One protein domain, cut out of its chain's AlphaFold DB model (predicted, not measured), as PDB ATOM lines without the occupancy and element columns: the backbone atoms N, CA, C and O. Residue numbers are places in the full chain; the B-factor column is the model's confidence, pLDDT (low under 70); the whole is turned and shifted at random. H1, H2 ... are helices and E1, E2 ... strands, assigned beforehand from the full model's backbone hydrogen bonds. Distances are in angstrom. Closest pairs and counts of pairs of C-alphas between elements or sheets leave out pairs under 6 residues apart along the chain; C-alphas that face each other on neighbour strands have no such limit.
ATOM      1  N   VAL A   5     150.638 135.641  95.320       96.50
ATOM      2  CA  VAL A   5     150.016 134.335  95.533       96.50
ATOM      3  C   VAL A   5     148.507 134.531  95.627       96.50
ATOM      4  O   VAL A   5     148.023 135.205  96.533       96.50
ATOM      5  N   ASN A   6     147.761 133.950  94.692       96.00
ATOM      6  CA  ASN A   6     146.305 133.944  94.705       96.00
ATOM      7  C   ASN A   6     145.806 132.577  95.189       96.00
ATOM      8  O   ASN A   6     145.656 131.649  94.399       96.00
ATOM      9  N   HIS A   7     145.532 132.467  96.488       95.75
ATOM     10  CA  HIS A   7     145.030 131.230  97.092       95.75
ATOM     11  C   HIS A   7     143.600 130.881  96.675       95.75
ATOM     12  O   HIS A   7     143.254 129.709  96.670       95.75
ATOM     13  N   GLN A   8     142.773 131.863  96.300       96.19
ATOM     14  CA  GLN A   8     141.391 131.598  95.894       96.19
ATOM     15  C   GLN A   8     141.324 130.824  94.573       96.19
ATOM     16  O   GLN A   8     140.424 130.016  94.378       96.19
ATOM     17  N   GLN A   9     142.259 131.097  93.662       95.38
ATOM     18  CA  GLN A   9     142.342 130.431  92.360       95.38
ATOM     19  C   GLN A   9     143.469 129.393  92.289       95.38
ATOM     20  O   GLN A   9     143.638 128.767  91.251       95.38
ATOM     21  N   GLU A  10     144.244 129.241  93.364       97.38
ATOM     22  CA  GLU A  10     145.427 128.376  93.441       97.38
ATOM     23  C   GLU A  10     146.498 128.686  92.378       97.38
ATOM     24  O   GLU A  10     147.066 127.799  91.735       97.38
ATOM     25  N   LEU A  11     146.786 129.980  92.186       97.12
ATOM     26  CA  LEU A  11     147.705 130.483  91.161       97.12
ATOM     27  C   LEU A  11     148.798 131.384  91.746       97.12
ATOM     28  O   LEU A  11     148.542 132.274  92.559       97.12
ATOM     29  N   PHE A  12     150.016 131.241  91.237       96.94
ATOM     30  CA  PHE A  12     151.031 132.287  91.278       96.94
ATOM     31  C   PHE A  12     150.777 133.277  90.143       96.94
ATOM     32  O   PHE A  12     150.658 132.874  88.988       96.94
ATOM     33  N   VAL A  13     150.734 134.568  90.460       96.31
ATOM     34  CA  VAL A  13     150.577 135.662  89.498       96.31
ATOM     35  C   VAL A  13     151.898 136.411  89.390       96.31
ATOM     36  O   VAL A  13     152.379 137.021  90.349       96.31
ATOM     37  N   VAL A  14     152.494 136.351  88.206       93.44
ATOM     38  CA  VAL A  14     153.813 136.902  87.910       93.44
ATOM     39  C   VAL A  14     153.637 138.084  86.956       93.44
ATOM     40  O   VAL A  14     153.343 137.870  85.777       93.44
ATOM     41  N   PRO A  15     153.777 139.332  87.428       91.25
ATOM     42  CA  PRO A  15     153.721 140.501  86.564       91.25
ATOM     43  C   PRO A  15     154.873 140.501  85.553       91.25
ATOM     44  O   PRO A  15     156.033 140.268  85.894       91.25
ATOM     45  N   ALA A  16     154.532 140.807  84.307       86.31
ATOM     46  CA  ALA A  16     155.442 141.068  83.202       86.31
ATOM     47  C   ALA A  16     155.220 142.498  82.681       86.31
ATOM     48  O   ALA A  16     154.244 143.154  83.038       86.31
ATOM     49  N   ALA A  17     156.111 142.989  81.813       84.44
ATOM     50  CA  ALA A  17     156.071 144.376  81.331       84.44
ATOM     51  C   ALA A  17     154.722 144.789  80.700       84.44
ATOM     52  O   ALA A  17     154.312 145.938  80.840       84.44
ATOM     53  N   HIS A  18     154.023 143.857  80.040       86.81
ATOM     54  CA  HIS A  18     152.757 144.115  79.339       86.81
ATOM     55  C   HIS A  18     151.653 143.101  79.684       86.81
ATOM     56  O   HIS A  18     150.769 142.848  78.872       86.81
ATOM     57  N   GLY A  19     151.702 142.488  80.869       89.12
ATOM     58  CA  GLY A  19     150.687 141.516  81.269       89.12
ATOM     59  C   GLY A  19     151.047 140.747  82.529       89.12
ATOM     60  O   GLY A  19     151.919 141.145  83.299       89.12
ATOM     61  N   VAL A  20     150.376 139.619  82.728       92.00
ATOM     62  CA  VAL A  20     150.643 138.698  83.832       92.00
ATOM     63  C   VAL A  20     150.772 137.283  83.292       92.00
ATOM     64  O   VAL A  20     150.067 136.894  82.365       92.00
ATOM     65  N   SER A  21     151.687 136.513  83.866       91.38
ATOM     66  CA  SER A  21     151.707 135.060  83.719       91.38
ATOM     67  C   SER A  21     151.094 134.437  84.961       91.38
ATOM     68  O   SER A  21     151.384 134.869  86.078       91.38
ATOM     69  N   THR A  22     150.260 133.423  84.770       94.56
ATOM     70  CA  THR A  22     149.662 132.653  85.857       94.56
ATOM     71  C   THR A  22     150.193 131.227  85.831       94.56
ATOM     72  O   THR A  22     150.354 130.628  84.770       94.56
ATOM     73  N   LEU A  23     150.518 130.689  87.004       95.38
ATOM     74  CA  LEU A  23     151.038 129.331  87.158       95.38
ATOM     75  C   LEU A  23     150.297 128.648  88.303       95.38
ATOM     76  O   LEU A  23     150.317 129.153  89.421       95.38
ATOM     77  N   GLY A  24     149.652 127.515  88.033       96.69
ATOM     78  CA  GLY A  24     148.935 126.761  89.062       96.69
ATOM     79  C   GLY A  24     149.871 126.165  90.108       96.69
ATOM     80  O   GLY A  24     150.994 125.764  89.787       96.69
ATOM     81  N   PHE A  25     149.405 126.081  91.352       96.81
ATOM     82  CA  PHE A  25     150.185 125.516  92.452       96.81
ATOM     83  C   PHE A  25     150.611 124.070  92.178       96.81
ATOM     84  O   PHE A  25     151.782 123.736  92.360       96.81
ATOM     85  N   GLU A  26     149.699 123.235  91.673       94.75
ATOM     86  CA  GLU A  26     150.002 121.843  91.319       94.75
ATOM     87  C   GLU A  26     151.027 121.736  90.194       94.75
ATOM     88  O   GLU A  26     151.972 120.954  90.281       94.75
ATOM     89  N   TYR A  27     150.897 122.578  89.165       93.50
ATOM     90  CA  TYR A  27     151.853 122.614  88.063       93.50
ATOM     91  C   TYR A  27     153.266 122.954  88.558       93.50
ATOM     92  O   TYR A  27     154.227 122.253  88.237       93.50
ATOM     93  N   VAL A  28     153.398 124.009  89.370       95.81
ATOM     94  CA  VAL A  28     154.687 124.430  89.939       95.81
ATOM     95  C   VAL A  28     155.262 123.343  90.843       95.81
ATOM     96  O   VAL A  28     156.447 123.021  90.736       95.81
ATOM     97  N   PHE A  29     154.433 122.745  91.697       96.44
ATOM     98  CA  PHE A  29     154.839 121.669  92.593       96.44
ATOM     99  C   PHE A  29     155.344 120.438  91.830       96.44
ATOM    100  O   PHE A  29     156.452 119.961  92.087       96.44
ATOM    101  N   GLY A  30     154.562 119.945  90.866       94.69
ATOM    102  CA  GLY A  30     154.911 118.786  90.047       94.69
ATOM    103  C   GLY A  30     156.197 119.014  89.255       94.69
ATOM    104  O   GLY A  30     157.119 118.199  89.313       94.69
ATOM    105  N   GLN A  31     156.321 120.171  88.601       94.69
ATOM    106  CA  GLN A  31     157.529 120.518  87.853       94.69
ATOM    107  C   GLN A  31     158.756 120.646  88.759       94.69
ATOM    108  O   GLN A  31     159.832 120.167  88.400       94.69
ATOM    109  N   LEU A  32     158.612 121.236  89.950       96.81
ATOM    110  CA  LEU A  32     159.697 121.297  90.925       96.81
ATOM    111  C   LEU A  32     160.143 119.886  91.345       96.81
ATOM    112  O   LEU A  32     161.339 119.602  91.288       96.81
ATOM    113  N   LYS A  33     159.212 118.975  91.675       96.00
ATOM    114  CA  LYS A  33     159.541 117.566  91.979       96.00
ATOM    115  C   LYS A  33     160.318 116.913  90.840       96.00
ATOM    116  O   LYS A  33     161.348 116.281  91.082       96.00
ATOM    117  N   GLN A  34     159.853 117.091  89.603       95.25
ATOM    118  CA  GLN A  34     160.500 116.524  88.423       95.25
ATOM    119  C   GLN A  34     161.922 117.067  88.237       95.25
ATOM    120  O   GLN A  34     162.845 116.294  87.980       95.25
ATOM    121  N   LEU A  35     162.120 118.378  88.394       95.94
ATOM    122  CA  LEU A  35     163.424 119.026  88.239       95.94
ATOM    123  C   LEU A  35     164.420 118.594  89.306       95.94
ATOM    124  O   LEU A  35     165.555 118.256  88.971       95.94
ATOM    125  N   VAL A  36     163.994 118.573  90.568       96.62
ATOM    126  CA  VAL A  36     164.836 118.160  91.694       96.62
ATOM    127  C   VAL A  36     165.321 116.732  91.501       96.62
ATOM    128  O   VAL A  36     166.525 116.493  91.567       96.62
ATOM    129  N   ALA A  37     164.414 115.807  91.180       94.81
ATOM    130  CA  ALA A  37     164.774 114.418  90.920       94.81
ATOM    131  C   ALA A  37     165.694 114.284  89.696       94.81
ATOM    132  O   ALA A  37     166.668 113.533  89.722       94.81
ATOM    133  N   ARG A  38     165.411 115.022  88.615       93.44
ATOM    134  CA  ARG A  38     166.137 114.884  87.346       93.44
ATOM    135  C   ARG A  38     167.548 115.466  87.380       93.44
ATOM    136  O   ARG A  38     168.432 114.919  86.722       93.44
ATOM    137  N   LEU A  39     167.734 116.576  88.089       95.06
ATOM    138  CA  LEU A  39     169.001 117.302  88.195       95.06
ATOM    139  C   LEU A  39     169.745 117.000  89.504       95.06
ATOM    140  O   LEU A  39     170.823 117.547  89.716       95.06
ATOM    141  N   ASN A  40     169.179 116.148  90.368       96.00
ATOM    142  CA  ASN A  40     169.701 115.835  91.698       96.00
ATOM    143  C   ASN A  40     169.974 117.106  92.530       96.00
ATOM    144  O   ASN A  40     171.059 117.289  93.085       96.00
ATOM    145  N   LEU A  41     169.006 118.028  92.552       96.94
ATOM    146  CA  LEU A  41     169.174 119.312  93.239       96.94
ATOM    147  C   LEU A  41     169.066 119.137  94.759       96.94
ATOM    148  O   LEU A  41     168.209 118.384  95.223       96.94
ATOM    149  N   PRO A  42     169.841 119.895  95.557       96.69
ATOM    150  CA  PRO A  42     169.730 119.908  97.013       96.69
ATOM    151  C   PRO A  42     168.536 120.774  97.457       96.69
ATOM    152  O   PRO A  42     168.695 121.797  98.126       96.69
ATOM    153  N   ILE A  43     167.336 120.402  97.017       95.94
ATOM    154  CA  ILE A  43     166.072 121.069  97.339       95.94
ATOM    155  C   ILE A  43     165.127 120.014  97.901       95.94
ATOM    156  O   ILE A  43     164.843 119.014  97.245       95.94
ATOM    157  N   THR A  44     164.620 120.234  99.109       95.94
ATOM    158  CA  THR A  44     163.616 119.356  99.710       95.94
ATOM    159  C   THR A  44     162.233 119.843  99.313       95.94
ATOM    160  O   THR A  44     161.776 120.870  99.799       95.94
ATOM    161  N   VAL A  45     161.559 119.103  98.434       95.12
ATOM    162  CA  VAL A  45     160.213 119.465  97.977       95.12
ATOM    163  C   VAL A  45     159.181 118.978  98.987       95.12
ATOM    164  O   VAL A  45     159.055 117.769  99.186       95.12
ATOM    165  N   ARG A  46     158.444 119.901  99.613       94.38
ATOM    166  CA  ARG A  46     157.439 119.573 100.632       94.38
ATOM    167  C   ARG A  46     156.029 119.963 100.195       94.38
ATOM    168  O   ARG A  46     155.833 121.002  99.570       94.38
ATOM    169  N   GLU A  47     155.051 119.112 100.499       94.19
ATOM    170  CA  GLU A  47     153.648 119.345 100.124       94.19
ATOM    171  C   GLU A  47     153.015 120.516 100.881       94.19
ATOM    172  O   GLU A  47     152.222 121.250 100.296       94.19
ATOM    173  N   ASP A  48     153.413 120.745 102.134       95.06
ATOM    174  CA  ASP A  48     152.955 121.859 102.973       95.06
ATOM    175  C   ASP A  48     153.419 123.234 102.462       95.06
ATOM    176  O   ASP A  48     152.850 124.257 102.831       95.06
ATOM    177  N   GLU A  49     154.420 123.279 101.577       94.88
ATOM    178  CA  GLU A  49     154.869 124.516 100.925       94.88
ATOM    179  C   GLU A  49     154.106 124.846  99.643       94.88
ATOM    180  O   GLU A  49     154.409 125.851  98.987       94.88
ATOM    181  N   LYS A  50     153.123 124.031  99.258       96.06
ATOM    182  CA  LYS A  50     152.345 124.268  98.047       96.06
ATOM    183  C   LYS A  50     151.626 125.615  98.103       96.06
ATOM    184  O   LYS A  50     150.972 125.953  99.083       96.06
ATOM    185  N   GLY A  51     151.797 126.413  97.049       95.56
ATOM    186  CA  GLY A  51     151.245 127.763  96.980       95.56
ATOM    187  C   GLY A  51     151.994 128.804  97.811       95.56
ATOM    188  O   GLY A  51     151.511 129.918  97.951       95.56
ATOM    189  N   THR A  52     153.171 128.501  98.364       96.69
ATOM    190  CA  THR A  52     153.971 129.494  99.101       96.69
ATOM    191  C   THR A  52     154.969 130.218  98.195       96.69
ATOM    192  O   THR A  52     155.430 129.694  97.178       96.69
ATOM    193  N   ILE A  53     155.386 131.425  98.598       95.56
ATOM    194  CA  ILE A  53     156.489 132.145  97.936       95.56
ATOM    195  C   ILE A  53     157.789 131.320  97.985       95.56
ATOM    196  O   ILE A  53     158.566 131.366  97.033       95.56
ATOM    197  N   GLY A  54     158.003 130.543  99.055       95.19
ATOM    198  CA  GLY A  54     159.149 129.639  99.201       95.19
ATOM    199  C   GLY A  54     159.196 128.580  98.100       95.19
ATOM    200  O   GLY A  54     160.191 128.498  97.381       95.19
ATOM    201  N   GLN A  55     158.085 127.870  97.873       95.44
ATOM    202  CA  GLN A  55     157.968 126.921  96.759       95.44
ATOM    203  C   GLN A  55     158.281 127.587  95.416       95.44
ATOM    204  O   GLN A  55     159.021 127.033  94.602       95.44
ATOM    205  N   TYR A  56     157.717 128.769  95.165       96.25
ATOM    206  CA  TYR A  56     157.934 129.454  93.894       96.25
ATOM    207  C   TYR A  56     159.394 129.905  93.719       96.25
ATOM    208  O   TYR A  56     159.942 129.811  92.618       96.25
ATOM    209  N   ALA A  57     160.059 130.341  94.790       95.75
ATOM    210  CA  ALA A  57     161.484 130.662  94.769       95.75
ATOM    211  C   ALA A  57     162.346 129.426  94.459       95.75
ATOM    212  O   ALA A  57     163.259 129.500  93.630       95.75
ATOM    213  N   ASP A  58     162.019 128.277  95.050       97.19
ATOM    214  CA  ASP A  58     162.694 127.007  94.776       97.19
ATOM    215  C   ASP A  58     162.481 126.527  93.344       97.19
ATOM    216  O   ASP A  58     163.433 126.106  92.681       97.19
ATOM    217  N   TYR A  59     161.266 126.680  92.824       96.81
ATOM    218  CA  TYR A  59     160.953 126.430  91.422       96.81
ATOM    219  C   TYR A  59     161.792 127.296  90.474       96.81
ATOM    220  O   TYR A  59     162.398 126.781  89.534       96.81
ATOM    221  N   GLN A  60     161.911 128.597  90.744       95.81
ATOM    222  CA  GLN A  60     162.734 129.503  89.936       95.81
ATOM    223  C   GLN A  60     164.223 129.141  89.990       95.81
ATOM    224  O   GLN A  60     164.902 129.140  88.958       95.81
ATOM    225  N   ARG A  61     164.729 128.768  91.172       96.75
ATOM    226  CA  ARG A  61     166.093 128.249  91.337       96.75
ATOM    227  C   ARG A  61     166.308 126.983  90.503       96.75
ATOM    228  O   ARG A  61     167.293 126.905  89.769       96.75
ATOM    229  N   ALA A  62     165.369 126.040  90.542       97.19
ATOM    230  CA  ALA A  62     165.425 124.809  89.758       97.19
ATOM    231  C   ALA A  62     165.383 125.063  88.237       97.19
ATOM    232  O   ALA A  62     166.145 124.442  87.495       97.19
ATOM    233  N   ILE A  63     164.568 126.015  87.760       95.62
ATOM    234  CA  ILE A  63     164.592 126.463  86.354       95.62
ATOM    235  C   ILE A  63     165.970 127.021  85.983       95.62
ATOM    236  O   ILE A  63     166.485 126.726  84.900       95.62
ATOM    237  N   GLY A  64     166.570 127.825  86.863       96.31
ATOM    238  CA  GLY A  64     167.911 128.372  86.669       96.31
ATOM    239  C   GLY A  64     168.950 127.277  86.430       96.31
ATOM    240  O   GLY A  64     169.719 127.356  85.468       96.31
ATOM    241  N   GLU A  65     168.926 126.221  87.241       97.25
ATOM    242  CA  GLU A  65     169.807 125.058  87.075       97.25
ATOM    243  C   GLU A  65     169.497 124.263  85.800       97.25
ATOM    244  O   GLU A  65     170.414 123.904  85.059       97.25
ATOM    245  N   ALA A  66     168.222 124.071  85.454       95.75
ATOM    246  CA  ALA A  66     167.836 123.410  84.205       95.75
ATOM    247  C   ALA A  66     168.357 124.147  82.963       95.75
ATOM    248  O   ALA A  66     168.804 123.525  81.995       95.75
ATOM    249  N   ARG A  67     168.344 125.485  83.000       95.06
ATOM    250  CA  ARG A  67     168.875 126.326  81.924       95.06
ATOM    251  C   ARG A  67     170.381 126.136  81.755       95.06
ATOM    252  O   ARG A  67     170.840 126.006  80.623       95.06
ATOM    253  N   LYS A  68     171.128 126.081  82.863       95.69
ATOM    254  CA  LYS A  68     172.579 125.820  82.862       95.69
ATOM    255  C   LYS A  68     172.900 124.414  82.357       95.69
ATOM    256  O   LYS A  68     173.818 124.249  81.561       95.69
ATOM    257  N   ALA A  69     172.112 123.422  82.768       94.19
ATOM    258  CA  ALA A  69     172.292 122.026  82.378       94.19
ATOM    259  C   ALA A  69     172.037 121.768  80.881       94.19
ATOM    260  O   ALA A  69     172.493 120.757  80.351       94.19
ATOM    261  N   ASN A  70     171.328 122.669  80.185       91.06
ATOM    262  CA  ASN A  70     171.066 122.589  78.744       91.06
ATOM    263  C   ASN A  70     170.498 121.223  78.308       91.06
ATOM    264  O   ASN A  70     170.968 120.616  77.339       91.06
TER     265      ASN A  70
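What this domain is: This is residues 5 to 70 of the 218 residues of an uncharacterized protein of Dechloromonas sp (UniProt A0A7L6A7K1). A hairpin of two strands, E1 and E2, stands at one end of the domain, and two helices, H1 and H2, run away from it side by side at a slant; H1 follows straight on from E2, and a long unnamed stretch, residues 40 to 52, folds back from the far end of H1 so that H2 sets out again near the hairpin and runs the same way. The helices pack on each other, while between the hairpin and the helices the contacts are few. The printed part has 66 residues with two named strands and two named helices, in the order E1, E2, H1, H2, and its class is mixed, helices and strands; the sheet has the order E1 - E2 and is antiparallel. The whole is compact, with a radius of gyration of the C-alphas of 12.1 A, and flat, spanning 32 by 29 by 15 A along its three main axes.

How they stand to each other: E1, residues 11 to 16, and E2, residues 19 to 24, are antiparallel neighbours and form a hairpin, with 156 degrees between their N-to-C directions. C-alphas 11 and 24 face each other at 4.4 A near one end of the pair, and C-alphas 16 and 19 face each other at 5.2 A at the other. N 12 and O 23 are within hydrogen-bond range at 2.8 A, and N 21 and O 14 at 2.9 A. Beside E1, residues 5 to 6 pair with residues 11 to 12 of E1 in an antiparallel way. H1, residues 25 to 39, has two pairs of C-alphas within 8 A of E1, the closest being those of Leu 11 and Phe 25, 5.7 A apart. H2, residues 53 to 69, has one such pair with E1, the C-alphas of Phe 12 and Tyr 56, 7.9 A apart. E2 and H2 are apart. H1 and H2 touch, with 15 pairs of C-alphas within 8 A, and their closest C-alphas are those of Leu 32 and Tyr 59, 5.3 A apart. Their lines stand at a steep tilt of 40 degrees, and they run the same way, with 9.4 A from centre to centre. In both H1 and H2 every O i to N i+4 pair is within hydrogen-bond range.

Where its parts are: E1 begins at Leu 11, whose C-alpha is at (147.705, 130.483, 91.161), and ends at Ala 16, 15.3 A away from C-alpha to C-alpha. E2 goes from Gly 19 to Gly 24 and measures 16.8 A between its first and last C-alphas. H1 begins at Phe 25, with its C-alpha at (150.185, 125.516, 92.452), and ends at Leu 39, a length of 21.0 A. H2 is the longest helix by residues, with 17, and measures 24.4 A from Ile 53 to Ala 69, where the last C-alpha is at (172.292, 122.026, 82.378).

The domain as a whole: The two C-alphas farthest apart are those of Gln 8 and Asn 70, at 35.4 A, and the first and last printed C-alphas, those of Val 5 and Asn 70, are 29.4 A apart. The printed part has no cut. The links from E1 to E2 and from E2 to H1 are tight, with two residues and no residue between them. The link from H1 to H2 is long, 13 residues, and its C-alphas lie 9 to 16 A from the mean of the C-alphas. The mean pLDDT of the printed part is 94.9, and no printed residue is under 70.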